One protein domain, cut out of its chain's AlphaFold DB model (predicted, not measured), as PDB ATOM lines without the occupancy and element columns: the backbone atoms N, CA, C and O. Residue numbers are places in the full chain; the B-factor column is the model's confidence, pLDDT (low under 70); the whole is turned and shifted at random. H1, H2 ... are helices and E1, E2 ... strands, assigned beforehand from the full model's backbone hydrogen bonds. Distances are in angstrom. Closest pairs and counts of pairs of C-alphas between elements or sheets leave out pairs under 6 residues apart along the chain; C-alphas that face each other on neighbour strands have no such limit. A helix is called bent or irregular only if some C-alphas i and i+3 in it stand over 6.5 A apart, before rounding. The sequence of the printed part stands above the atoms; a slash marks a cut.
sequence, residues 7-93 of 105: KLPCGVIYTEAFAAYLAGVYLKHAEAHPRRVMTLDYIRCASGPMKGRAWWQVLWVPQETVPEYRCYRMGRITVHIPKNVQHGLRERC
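AT A GLANCE: This is residues 7 to 93 of the 105 residues of an uncharacterized protein of Roseimicrobium sp. ORNL1 (UniProt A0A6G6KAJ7). A long, narrow hairpin of two strands, E2 and E3, runs along the longest axis as a base; the long helix H1 and a small hairpin, E4 and E5, lie over one side of it, and the short helix H2 packs on E2. H1 covers the end where E2 begins, and the link of residues 45 to 53 lies towards the other end of the axis. The printed part has 87 residues, with two named helices and five named strands in the order E1, H1, E2, E3, E4, E5, H2; each of the two sheets, E2 - E3 and E4 - E5, is antiparallel, and the class is mixed, helices and strands. The whole is compact, with a radius of gyration of the C-alphas of 13.3 A, yet elongated in outline, with spans of 40 by 25 by 24 A.

IN THESE COORDINATES: Start at Lys 7 and pass on to C-alpha 13 at (128.661, 131.335, 98.051), where the strand E1 begins and runs to residue 15. Helix H1 follows at once, residues 16 to 32, 25.3 A long; it has a kink of 28 degrees near residue 26 and is irregular, with C-alphas 28 and 31 7.5 A apart. Find C-alpha 36 at (148.804, 119.644, 94.041); from there E2 runs to residue 44 over 25.2 A. E3, residues 54 to 62, comes back over 25.1 A. Next come the short strands E4, residues 71 to 74, and E5, residues 77 to 80. H2, residues 83 to 88, ends at C-alpha 88, (125.799, 120.095, 97.119).

HOW THE PARTS SIT: Look first at the hairpin of E2 and E3, antiparallel at 159 degrees, where N 39 and O 59 are 2.7 A apart and N 57 and O 41 3.0 A. E5 has 10 pairs of C-alphas within 8 A of E2, the closest those of Thr 39 and His 80, 4.5 A apart. E4 and E5 form the second hairpin, antiparallel at 142 degrees, with N 72 and O 79 2.9 A apart. The closest C-alphas of H2 and E2 are those of Val 85 and Tyr 42, at 5.3 A. For H1 and E5 they are those of Ala 23 and Ile 77, at 6.2 A, and for H1 and E2 those of Tyr 26 and Met 38, at 7.1 A. H1 and E3 are near each other. E1 and H1 meet only through their link, and E1 pairs with no named strand. H1 and H2 are apart. In H2 each O i to N i+4 pair is within hydrogen-bond range; in H1, 11 of 13 are.

THE WHOLE: The C-alphas farthest apart are those of Glu 31 and Gly 48, at 39.9 A, while those of Lys 7 and Cys 93, the first and last printed, are 8.9 A apart. The printed part has no cut and no long link; the links E2 to E3 and E3 to E4 are short, the others tight. The mean pLDDT of the printed part is 93.4, and no printed residue is under 70.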
ATOM      1  N   LYS A   7     130.291 135.309  95.626       93.81
ATOM      2  CA  LYS A   7     129.733 134.201  94.848       93.81
ATOM      3  C   LYS A   7     130.669 133.864  93.700       93.81
ATOM      4  O   LYS A   7     131.009 134.727  92.895       93.81
ATOM      5  N   LEU A   8     131.091 132.607  93.633       93.38
ATOM      6  CA  LEU A   8     131.916 132.101  92.542       93.38
ATOM      7  C   LEU A   8     131.077 131.892  91.271       93.38
ATOM      8  O   LEU A   8     129.870 131.653  91.372       93.38
ATOM      9  N   PRO A   9     131.701 131.876  90.076       92.19
ATOM     10  CA  PRO A   9     131.007 131.570  88.823       92.19
ATOM     11  C   PRO A   9     130.260 130.226  88.826       92.19
ATOM     12  O   PRO A   9     129.231 130.091  88.175       92.19
ATOM     13  N   CYS A  10     130.727 129.238  89.600       91.00
ATOM     14  CA  CYS A  10     130.041 127.952  89.791       91.00
ATOM     15  C   CYS A  10     128.831 127.997  90.740       91.00
ATOM     16  O   CYS A  10     128.207 126.970  90.994       91.00
ATOM     17  N   GLY A  11     128.499 129.168  91.286       92.19
ATOM     18  CA  GLY A  11     127.348 129.377  92.159       92.19
ATOM     19  C   GLY A  11     127.607 129.159  93.650       92.19
ATOM     20  O   GLY A  11     126.716 129.468  94.438       92.19
ATOM     21  N   VAL A  12     128.798 128.691  94.044       94.00
ATOM     22  CA  VAL A  12     129.200 128.559  95.456       94.00
ATOM     23  C   VAL A  12     129.304 129.939  96.103       94.00
ATOM     24  O   VAL A  12     129.961 130.830  95.561       94.00
ATOM     25  N   ILE A  13     128.669 130.099  97.264       95.12
ATOM     26  CA  ILE A  13     128.661 131.335  98.051       95.12
ATOM     27  C   ILE A  13     129.573 131.139  99.261       95.12
ATOM     28  O   ILE A  13     129.566 130.075  99.879       95.12
ATOM     29  N   TYR A  14     130.359 132.151  99.610       95.25
ATOM     30  CA  TYR A  14     131.255 132.102 100.759       95.25
ATOM     31  C   TYR A  14     131.431 133.475 101.409       95.25
ATOM     32  O   TYR A  14     131.220 134.505 100.763       95.25
ATOM     33  N   THR A  15     131.825 133.491 102.679       95.50
ATOM     34  CA  THR A  15     132.200 134.714 103.398       95.50
ATOM     35  C   THR A  15     133.691 135.007 103.286       95.50
ATOM     36  O   THR A  15     134.520 134.120 103.065       95.50
ATOM     37  N   GLU A  16     134.063 136.262 103.517       93.88
ATOM     38  CA  GLU A  16     135.467 136.650 103.666       93.88
ATOM     39  C   GLU A  16     136.190 135.858 104.774       93.88
ATOM     40  O   GLU A  16     137.335 135.449 104.580       93.88
ATOM     41  N   ALA A  17     135.511 135.564 105.890       94.38
ATOM     42  CA  ALA A  17     136.063 134.760 106.983       94.38
ATOM     43  C   ALA A  17     136.445 133.346 106.515       94.38
ATOM     44  O   ALA A  17     137.547 132.868 106.798       94.38
ATOM     45  N   PHE A  18     135.581 132.703 105.725       95.19
ATOM     46  CA  PHE A  18     135.882 131.405 105.129       95.19
ATOM     47  C   PHE A  18     137.059 131.468 104.144       95.19
ATOM     48  O   PHE A  18     137.940 130.605 104.170       95.19
ATOM     49  N   ALA A  19     137.123 132.506 103.305       95.56
ATOM     50  CA  ALA A  19     138.236 132.693 102.376       95.56
ATOM     51  C   ALA A  19     139.576 132.904 103.099       95.56
ATOM     52  O   ALA A  19     140.591 132.332 102.697       95.56
ATOM     53  N   ALA A  20     139.581 133.692 104.178       95.06
ATOM     54  CA  ALA A  20     140.758 133.915 105.011       95.06
ATOM     55  C   ALA A  20     141.216 132.617 105.693       95.06
ATOM     56  O   ALA A  20     142.405 132.293 105.673       95.06
ATOM     57  N   TYR A  21     140.270 131.836 106.222       95.19
ATOM     58  CA  TYR A  21     140.545 130.519 106.785       95.19
ATOM     59  C   TYR A  21     141.203 129.582 105.757       95.19
ATOM     60  O   TYR A  21     142.273 129.031 106.023       95.19
ATOM     61  N   LEU A  22     140.622 129.442 104.558       95.88
ATOM     62  CA  LEU A  22     141.190 128.586 103.513       95.88
ATOM     63  C   LEU A  22     142.564 129.066 103.038       95.88
ATOM     64  O   LEU A  22     143.429 128.241 102.756       95.88
ATOM     65  N   ALA A  23     142.798 130.379 102.980       96.38
ATOM     66  CA  ALA A  23     144.118 130.915 102.670       96.38
ATOM     67  C   ALA A  23     145.153 130.521 103.739       96.38
ATOM     68  O   ALA A  23     146.271 130.144 103.392       96.38
ATOM     69  N   GLY A  24     144.776 130.535 105.022       96.00
ATOM     70  CA  GLY A  24     145.621 130.044 106.113       96.00
ATOM     71  C   GLY A  24     145.935 128.548 105.997       96.00
ATOM     72  O   GLY A  24     147.093 128.151 106.131       96.00
ATOM     73  N   VAL A  25     144.931 127.723 105.674       96.00
ATOM     74  CA  VAL A  25     145.124 126.284 105.403       96.00
ATOM     75  C   VAL A  25     146.074 126.079 104.222       96.00
ATOM     76  O   VAL A  25     147.000 125.274 104.314       96.00
ATOM     77  N   TYR A  26     145.892 126.831 103.137       96.38
ATOM     78  CA  TYR A  26     146.763 126.759 101.970       96.38
ATOM     79  C   TYR A  26     148.213 127.086 102.340       96.38
ATOM     80  O   TYR A  26     149.098 126.280 102.081       96.38
ATOM     81  N   LEU A  27     148.461 128.226 102.994       95.56
ATOM     82  CA  LEU A  27     149.814 128.656 103.366       95.56
ATOM     83  C   LEU A  27     150.527 127.643 104.267       95.56
ATOM     84  O   LEU A  27     151.721 127.419 104.106       95.56
ATOM     85  N   LYS A  28     149.795 127.005 105.183       96.06
ATOM     86  CA  LYS A  28     150.356 126.015 106.107       96.06
ATOM     87  C   LYS A  28     150.776 124.711 105.419       96.06
ATOM     88  O   LYS A  28     151.676 124.036 105.910       96.06
ATOM     89  N   HIS A  29     150.103 124.326 104.337       95.38
ATOM     90  CA  HIS A  29     150.221 122.978 103.772       95.38
ATOM     91  C   HIS A  29     150.740 122.937 102.326       95.38
ATOM     92  O   HIS A  29     151.219 121.891 101.900       95.38
ATOM     93  N   ALA A  30     150.695 124.041 101.573       93.12
ATOM     94  CA  ALA A  30     151.045 124.059 100.150       93.12
ATOM     95  C   ALA A  30     152.486 123.608  99.872       93.12
ATOM     96  O   ALA A  30     152.720 122.880  98.910       93.12
ATOM     97  N   GLU A  31     153.442 123.989 100.723       94.31
ATOM     98  CA  GLU A  31     154.851 123.607 100.562       94.31
ATOM     99  C   GLU A  31     155.053 122.086 100.652       94.31
ATOM    100  O   GLU A  31     155.807 121.505  99.874       94.31
ATOM    101  N   ALA A  32     154.298 121.416 101.527       95.75
ATOM    102  CA  ALA A  32     154.319 119.960 101.669       95.75
ATOM    103  C   ALA A  32     153.585 119.222 100.529       95.75
ATOM    104  O   ALA A  32     153.623 117.991 100.448       95.75
ATOM    105  N   HIS A  33     152.900 119.952  99.647       93.69
ATOM    106  CA  HIS A  33     152.063 119.402  98.585       93.69
ATOM    107  C   HIS A  33     152.416 119.998  97.212       93.69
ATOM    108  O   HIS A  33     151.559 120.593  96.551       93.69
ATOM    109  N   PRO A  34     153.663 119.815  96.732       93.00
ATOM    110  CA  PRO A  34     154.077 120.336  95.436       93.00
ATOM    111  C   PRO A  34     153.242 119.725  94.305       93.00
ATOM    112  O   PRO A  34     152.922 118.536  94.328       93.00
ATOM    113  N   ARG A  35     152.911 120.545  93.296       94.06
ATOM    114  CA  ARG A  35     152.096 120.158  92.123       94.06
ATOM    115  C   ARG A  35     150.720 119.584  92.487       94.06
ATOM    116  O   ARG A  35     150.154 118.782  91.747       94.06
ATOM    117  N   ARG A  36     150.167 119.988  93.632       96.38
ATOM    118  CA  ARG A  36     148.804 119.644  94.041       96.38
ATOM    119  C   ARG A  36     147.962 120.897  94.180       96.38
ATOM    120  O   ARG A  36     148.435 121.948  94.599       96.38
ATOM    121  N   VAL A  37     146.689 120.756  93.853       96.00
ATOM    122  CA  VAL A  37     145.689 121.808  93.972       96.00
ATOM    123  C   VAL A  37     144.824 121.519  95.187       96.00
ATOM    124  O   VAL A  37     144.297 120.412  95.357       96.00
ATOM    125  N   MET A  38     144.658 122.540  96.023       97.50
ATOM    126  CA  MET A  38     143.731 122.495  97.140       97.50
ATOM    127  C   MET A  38     142.303 122.335  96.606       97.50
ATOM    128  O   MET A  38     141.811 123.165  95.842       97.50
ATOM    129  N   THR A  39     141.650 121.243  96.980       97.38
ATOM    130  CA  THR A  39     140.342 120.823  96.483       97.38
ATOM    131  C   THR A  39     139.353 120.786  97.634       97.38
ATOM    132  O   THR A  39     139.602 120.129  98.643       97.38
ATOM    133  N   LEU A  40     138.224 121.474  97.481       96.38
ATOM    134  CA  LEU A  40     137.137 121.418  98.453       96.38
ATOM    135  C   LEU A  40     136.316 120.148  98.228       96.38
ATOM    136  O   LEU A  40     135.875 119.897  97.109       96.38
ATOM    137  N   ASP A  41     136.065 119.395  99.292       95.19
ATOM    138  CA  ASP A  41     135.130 118.276  99.290       95.19
ATOM    139  C   ASP A  41     133.974 118.548 100.259       95.19
ATOM    140  O   ASP A  41     134.150 119.152 101.320       95.19
ATOM    141  N   TYR A  42     132.773 118.142  99.859       94.69
ATOM    142  CA  TYR A  42     131.536 118.371 100.594       94.69
ATOM    143  C   TYR A  42     130.514 117.295 100.253       94.69
ATOM    144  O   TYR A  42     130.174 117.071  99.088       94.69
ATOM    145  N   ILE A  43     129.970 116.677 101.295       91.38
ATOM    146  CA  ILE A  43     128.965 115.627 101.194       91.38
ATOM    147  C   ILE A  43     127.841 115.961 102.160       91.38
ATOM    148  O   ILE A  43     128.075 116.260 103.327       91.38
ATOM    149  N   ARG A  44     126.596 115.864 101.694       89.56
ATOM    150  CA  ARG A  44     125.408 115.970 102.541       89.56
ATOM    151  C   ARG A  44     124.531 114.747 102.347       89.56
ATOM    152  O   ARG A  44     124.171 114.412 101.221       89.56
ATOM    153  N   CYS A  45     124.156 114.100 103.441       89.50
ATOM    154  CA  CYS A  45     123.289 112.931 103.396       89.50
ATOM    155  C   CYS A  45     121.860 113.355 103.029       89.50
ATOM    156  O   CYS A  45     121.189 114.052 103.795       89.50
ATOM    157  N   ALA A  46     121.383 112.931 101.859       86.06
ATOM    158  CA  ALA A  46     120.035 113.240 101.378       86.06
ATOM    159  C   ALA A  46     118.940 112.380 102.043       86.06
ATOM    160  O   ALA A  46     117.791 112.815 102.155       86.06
ATOM    161  N   SER A  47     119.288 111.175 102.503       89.31
ATOM    162  CA  SER A  47     118.362 110.183 103.060       89.31
ATOM    163  C   SER A  47     119.024 109.313 104.142       89.31
ATOM    164  O   SER A  47     120.224 109.430 104.404       89.31
ATOM    165  N   GLY A  48     118.221 108.464 104.792       92.88
ATOM    166  CA  GLY A  48     118.663 107.533 105.834       92.88
ATOM    167  C   GLY A  48     118.817 108.162 107.228       92.88
ATOM    168  O   GLY A  48     118.476 109.330 107.423       92.88
ATOM    169  N   PRO A  49     119.353 107.409 108.208       92.94
ATOM    170  CA  PRO A  49     119.498 107.859 109.601       92.94
ATOM    171  C   PRO A  49     120.356 109.121 109.775       92.94
ATOM    172  O   PRO A  49     120.242 109.834 110.767       92.94
ATOM    173  N   MET A  50     121.213 109.409 108.795       90.44
ATOM    174  CA  MET A  50     122.117 110.560 108.787       90.44
ATOM    175  C   MET A  50     121.571 111.730 107.956       90.44
ATOM    176  O   MET A  50     122.294 112.701 107.738       90.44
ATOM    177  N   LYS A  51     120.321 111.657 107.472       90.50
ATOM    178  CA  LYS A  51     119.705 112.685 106.621       90.50
ATOM    179  C   LYS A  51     119.900 114.085 107.203       90.50
ATOM    180  O   LYS A  51     119.650 114.336 108.376       90.50
ATOM    181  N   GLY A  52     120.332 115.009 106.351       85.31
ATOM    182  CA  GLY A  52     120.568 116.405 106.706       85.31
ATOM    183  C   GLY A  52     121.962 116.684 107.261       85.31
ATOM    184  O   GLY A  52     122.401 117.830 107.149       85.31
ATOM    185  N   ARG A  53     122.684 115.669 107.763       87.69
ATOM    186  CA  ARG A  53     124.084 115.822 108.170       87.69
ATOM    187  C   ARG A  53     124.957 116.114 106.959       87.69
ATOM    188  O   ARG A  53     124.710 115.613 105.858       87.69
ATOM    189  N   ALA A  54     125.973 116.932 107.187       89.62
ATOM    190  CA  ALA A  54     126.931 117.331 106.179       89.62
ATOM    191  C   ALA A  54     128.355 117.154 106.704       89.62
ATOM    192  O   ALA A  54     128.611 117.287 107.900       89.62
ATOM    193  N   TRP A  55     129.257 116.856 105.784       90.94
ATOM    194  CA  TRP A  55     130.684 116.751 106.002       90.94
ATOM    195  C   TRP A  55     131.395 117.593 104.955       90.94
ATOM    196  O   TRP A  55     130.943 117.680 103.813       90.94
ATOM    197  N   TRP A  56     132.504 118.203 105.343       92.88
ATOM    198  CA  TRP A  56     133.362 118.946 104.437       92.88
ATOM    199  C   TRP A  56     134.818 118.685 104.814       92.88
ATOM    200  O   TRP A  56     135.123 118.369 105.965       92.88
ATOM    201  N   GLN A  57     135.711 118.813 103.842       94.69
ATOM    202  CA  GLN A  57     137.150 118.721 104.057       94.69
ATOM    203  C   GLN A  57     137.904 119.406 102.916       94.69
ATOM    204  O   GLN A  57     137.329 119.769 101.887       94.69
ATOM    205  N   VAL A  58     139.214 119.542 103.095       96.00
ATOM    206  CA  VAL A  58     140.139 119.968 102.048       96.00
ATOM    207  C   VAL A  58     141.045 118.802 101.689       96.00
ATOM    208  O   VAL A  58     141.628 118.163 102.560       96.00
ATOM    209  N   LEU A  59     141.180 118.556 100.392       96.62
ATOM    210  CA  LEU A  59     142.051 117.542  99.818       96.62
ATOM    211  C   LEU A  59     143.146 118.214  98.985       96.62
ATOM    212  O   LEU A  59     142.925 119.266  98.391       96.62
ATOM    213  N   TRP A  60     144.315 117.587  98.884       96.94
ATOM    214  CA  TRP A  60     145.391 118.023  97.989       96.94
ATOM    215  C   TRP A  60     145.482 117.061  96.812       96.94
ATOM    216  O   TRP A  60     146.044 115.969  96.929       96.94
ATOM    217  N   VAL A  61     144.896 117.459  95.687       96.38
ATOM    218  CA  VAL A  61     144.713 116.603  94.509       96.38
ATOM    219  C   VAL A  61     145.799 116.915  93.473       96.38
ATOM    220  O   VAL A  61     146.084 118.095  93.274       96.38
ATOM    221  N   PRO A  62     146.425 115.914  92.821       96.19
ATOM    222  CA  PRO A  62     147.434 116.157  91.788       96.19
ATOM    223  C   PRO A  62     146.910 117.077  90.678       96.19
ATOM    224  O   PRO A  62     145.811 116.860  90.156       96.19
ATOM    225  N   GLN A  63     147.674 118.117  90.346       94.62
ATOM    226  CA  GLN A  63     147.257 119.185  89.435       94.62
ATOM    227  C   GLN A  63     146.863 118.658  88.050       94.62
ATOM    228  O   GLN A  63     145.889 119.129  87.474       94.62
ATOM    229  N   GLU A  64     147.554 117.637  87.547       94.44
ATOM    230  CA  GLU A  64     147.294 116.992  86.258       94.44
ATOM    231  C   GLU A  64     145.923 116.303  86.165       94.44
ATOM    232  O   GLU A  64     145.422 116.062  85.070       94.44
ATOM    233  N   THR A  65     145.296 116.001  87.305       93.69
ATOM    234  CA  THR A  65     143.960 115.381  87.358       93.69
ATOM    235  C   THR A  65     142.834 116.407  87.488       93.69
ATOM    236  O   THR A  65     141.653 116.056  87.423       93.69
ATOM    237  N   VAL A  66     143.184 117.683  87.683       93.62
ATOM    238  CA  VAL A  66     142.242 118.758  87.977       93.62
ATOM    239  C   VAL A  66     141.992 119.598  86.723       93.62
ATOM    240  O   VAL A  66     142.906 120.252  86.227       93.62
ATOM    241  N   PRO A  67     140.749 119.653  86.212       92.25
ATOM    242  CA  PRO A  67     140.429 120.519  85.088       92.25
ATOM    243  C   PRO A  67     140.484 121.997  85.497       92.25
ATOM    244  O   PRO A  67     139.730 122.427  86.373       92.25
ATOM    245  N   GLU A  68     141.301 122.793  84.802       90.44
ATOM    246  CA  GLU A  68     141.513 124.221  85.099       90.44
ATOM    247  C   GLU A  68     140.212 125.036  85.142       90.44
ATOM    248  O   GLU A  68     140.044 125.897  86.001       90.44
ATOM    249  N   TYR A  69     139.234 124.717  84.288       90.06
ATOM    250  CA  TYR A  69     137.938 125.407  84.250       90.06
ATOM    251  C   TYR A  69     137.059 125.176  85.501       90.06
ATOM    252  O   TYR A  69     136.001 125.795  85.635       90.06
ATOM    253  N   ARG A  70     137.460 124.272  86.410       91.44
ATOM    254  CA  ARG A  70     136.827 124.052  87.728       91.44
ATOM    255  C   ARG A  70     137.670 124.569  88.894       91.44
ATOM    256  O   ARG A  70     137.341 124.304  90.054       91.44
ATOM    257  N   CYS A  71     138.743 125.287  88.596       96.00
ATOM    258  CA  CYS A  71     139.520 126.025  89.570       96.00
ATOM    259  C   CYS A  71     138.980 127.449  89.662       96.00
ATOM    260  O   CYS A  71     138.814 128.140  88.658       96.00
ATOM    261  N   TYR A  72     138.709 127.894  90.881       95.69
ATOM    262  CA  TYR A  72     138.141 129.206  91.141       95.69
ATOM    263  C   TYR A  72     139.042 129.981  92.086       95.69
ATOM    264  O   TYR A  72     139.603 129.431  93.037       95.69
ATOM    265  N   ARG A  73     139.165 131.283  91.833       94.75
ATOM    266  CA  ARG A  73     139.882 132.181  92.729       94.75
ATOM    267  C   ARG A  73     138.999 132.511  93.929       94.75
ATOM    268  O   ARG A  73     137.921 133.080  93.768       94.75
ATOM    269  N   MET A  74     139.478 132.178  95.120       93.31
ATOM    270  CA  MET A  74     138.853 132.523  96.392       93.31
ATOM    271  C   MET A  74     139.820 133.419  97.166       93.31
ATOM    272  O   MET A  74     140.826 132.963  97.709       93.31
ATOM    273  N   GLY A  75     139.580 134.730  97.127       87.50
ATOM    274  CA  GLY A  75     140.541 135.718  97.621       87.50
ATOM    275  C   GLY A  75     141.884 135.647  96.877       87.50
ATOM    276  O   GLY A  75     141.987 136.033  95.709       87.50
ATOM    277  N   ARG A  76     142.932 135.180  97.567       88.06
ATOM    278  CA  ARG A  76     144.311 135.089  97.039       88.06
ATOM    279  C   ARG A  76     144.718 133.689  96.579       88.06
ATOM    280  O   ARG A  76     145.787 133.553  95.996       88.06
ATOM    281  N   ILE A  77     143.891 132.680  96.830       94.44
ATOM    282  CA  ILE A  77     144.198 131.280  96.530       94.44
ATOM    283  C   ILE A  77     143.317 130.754  95.401       94.44
ATOM    284  O   ILE A  77     142.213 131.249  95.160       94.44
ATOM    285  N   THR A  78     143.815 129.725  94.724       94.81
ATOM    286  CA  THR A  78     143.054 128.957  93.742       94.81
ATOM    287  C   THR A  78     142.573 127.674  94.398       94.81
ATOM    288  O   THR A  78     143.370 126.932  94.971       94.81
ATOM    289  N   VAL A  79     141.271 127.416  94.310       96.62
ATOM    290  CA  VAL A  79     140.633 126.230  94.883       96.62
ATOM    291  C   VAL A  79     139.911 125.481  93.780       96.62
ATOM    292  O   VAL A  79     139.120 126.061  93.034       96.62
ATOM    293  N   HIS A  80     140.162 124.185  93.686       97.50
ATOM    294  CA  HIS A  80     139.375 123.310  92.835       97.50
ATOM    295  C   HIS A  80     138.075 122.920  93.543       97.50
ATOM    296  O   HIS A  80     138.086 122.494  94.699       97.50
ATOM    297  N   ILE A  81     136.947 123.059  92.845       96.19
ATOM    298  CA  ILE A  81     135.629 122.689  93.369       96.19
ATOM    299  C   ILE A  81     134.998 121.651  92.427       96.19
ATOM    300  O   ILE A  81     134.523 122.019  91.347       96.19
ATOM    301  N   PRO A  82     134.964 120.363  92.812       95.38
ATOM    302  CA  PRO A  82     134.361 119.293  92.025       95.38
ATOM    303  C   PRO A  82     132.870 119.525  91.735       95.38
ATOM    304  O   PRO A  82     132.150 120.142  92.517       95.38
ATOM    305  N   LYS A  83     132.361 118.975  90.626       94.00
ATOM    306  CA  LYS A  83     130.966 119.188  90.185       94.00
ATOM    307  C   LYS A  83     129.925 118.746  91.227       94.00
ATOM    308  O   LYS A  83     128.930 119.437  91.431       94.00
ATOM    309  N   ASN A  84     130.143 117.615  91.898       92.50
ATOM    310  CA  ASN A  84     129.268 117.128  92.973       92.50
ATOM    311  C   ASN A  84     129.222 118.105  94.159       92.50
ATOM    312  O   ASN A  84     128.151 118.341  94.712       92.50
ATOM    313  N   VAL A  85     130.356 118.723  94.490       94.81
ATOM    314  CA  VAL A  85     130.469 119.733  95.551       94.81
ATOM    315  C   VAL A  85     129.737 121.012  95.161       94.81
ATOM    316  O   VAL A  85     128.949 121.525  95.953       94.81
ATOM    317  N   GLN A  86     129.908 121.478  93.918       94.19
ATOM    318  CA  GLN A  86     129.155 122.622  93.385       94.19
ATOM    319  C   GLN A  86     127.640 122.398  93.506       94.19
ATOM    320  O   GLN A  86     126.915 123.287  93.942       94.19
ATOM    321  N   HIS A  87     127.156 121.195  93.177       91.75
ATOM    322  CA  HIS A  87     125.743 120.848  93.338       91.75
ATOM    323  C   HIS A  87     125.306 120.781  94.805       91.75
ATOM    324  O   HIS A  87     124.245 121.301  95.137       91.75
ATOM    325  N   GLY A  88     126.111 120.185  95.688       90.50
ATOM    326  CA  GLY A  88     125.799 120.095  97.119       90.50
ATOM    327  C   GLY A  88     125.736 121.454  97.826       90.50
ATOM    328  O   GLY A  88     124.999 121.604  98.804       90.50
ATOM    329  N   LEU A  89     126.479 122.437  97.310       92.75
ATOM    330  CA  LEU A  89     126.564 123.808  97.820       92.75
ATOM    331  C   LEU A  89     125.728 124.821  97.028       92.75
ATOM    332  O   LEU A  89     125.774 126.013  97.328       92.75
ATOM    333  N   ARG A  90     124.967 124.380  96.020       84.69
ATOM    334  CA  ARG A  90     124.046 125.247  95.280       84.69
ATOM    335  C   ARG A  90     123.051 125.820  96.291       84.69
ATOM    336  O   ARG A  90     122.316 125.050  96.899       84.69
ATOM    337  N   GLU A  91     123.090 127.139  96.493       84.44
ATOM    338  CA  GLU A  91     122.294 127.864  97.506       84.44
ATOM    339  C   GLU A  91     122.735 127.619  98.956       84.44
ATOM    340  O   GLU A  91     121.913 127.557  99.859       84.44
ATOM    341  N   ARG A  92     124.035 127.436  99.200       90.19
ATOM    342  CA  ARG A  92     124.590 127.410 100.558       90.19
ATOM    343  C   ARG A  92     125.768 128.351 100.671       90.19
ATOM    344  O   ARG A  92     126.570 128.458  99.743       90.19
ATOM    345  N   CYS A  93     125.884 128.990 101.826       93.88
ATOM    346  CA  CYS A  93     127.007 129.851 102.154       93.88
ATOM    347  C   CYS A  93     128.024 129.099 103.019       93.88
ATOM    348  O   CYS A  93     127.689 128.580 104.084       93.88
TER     349      CYS A  93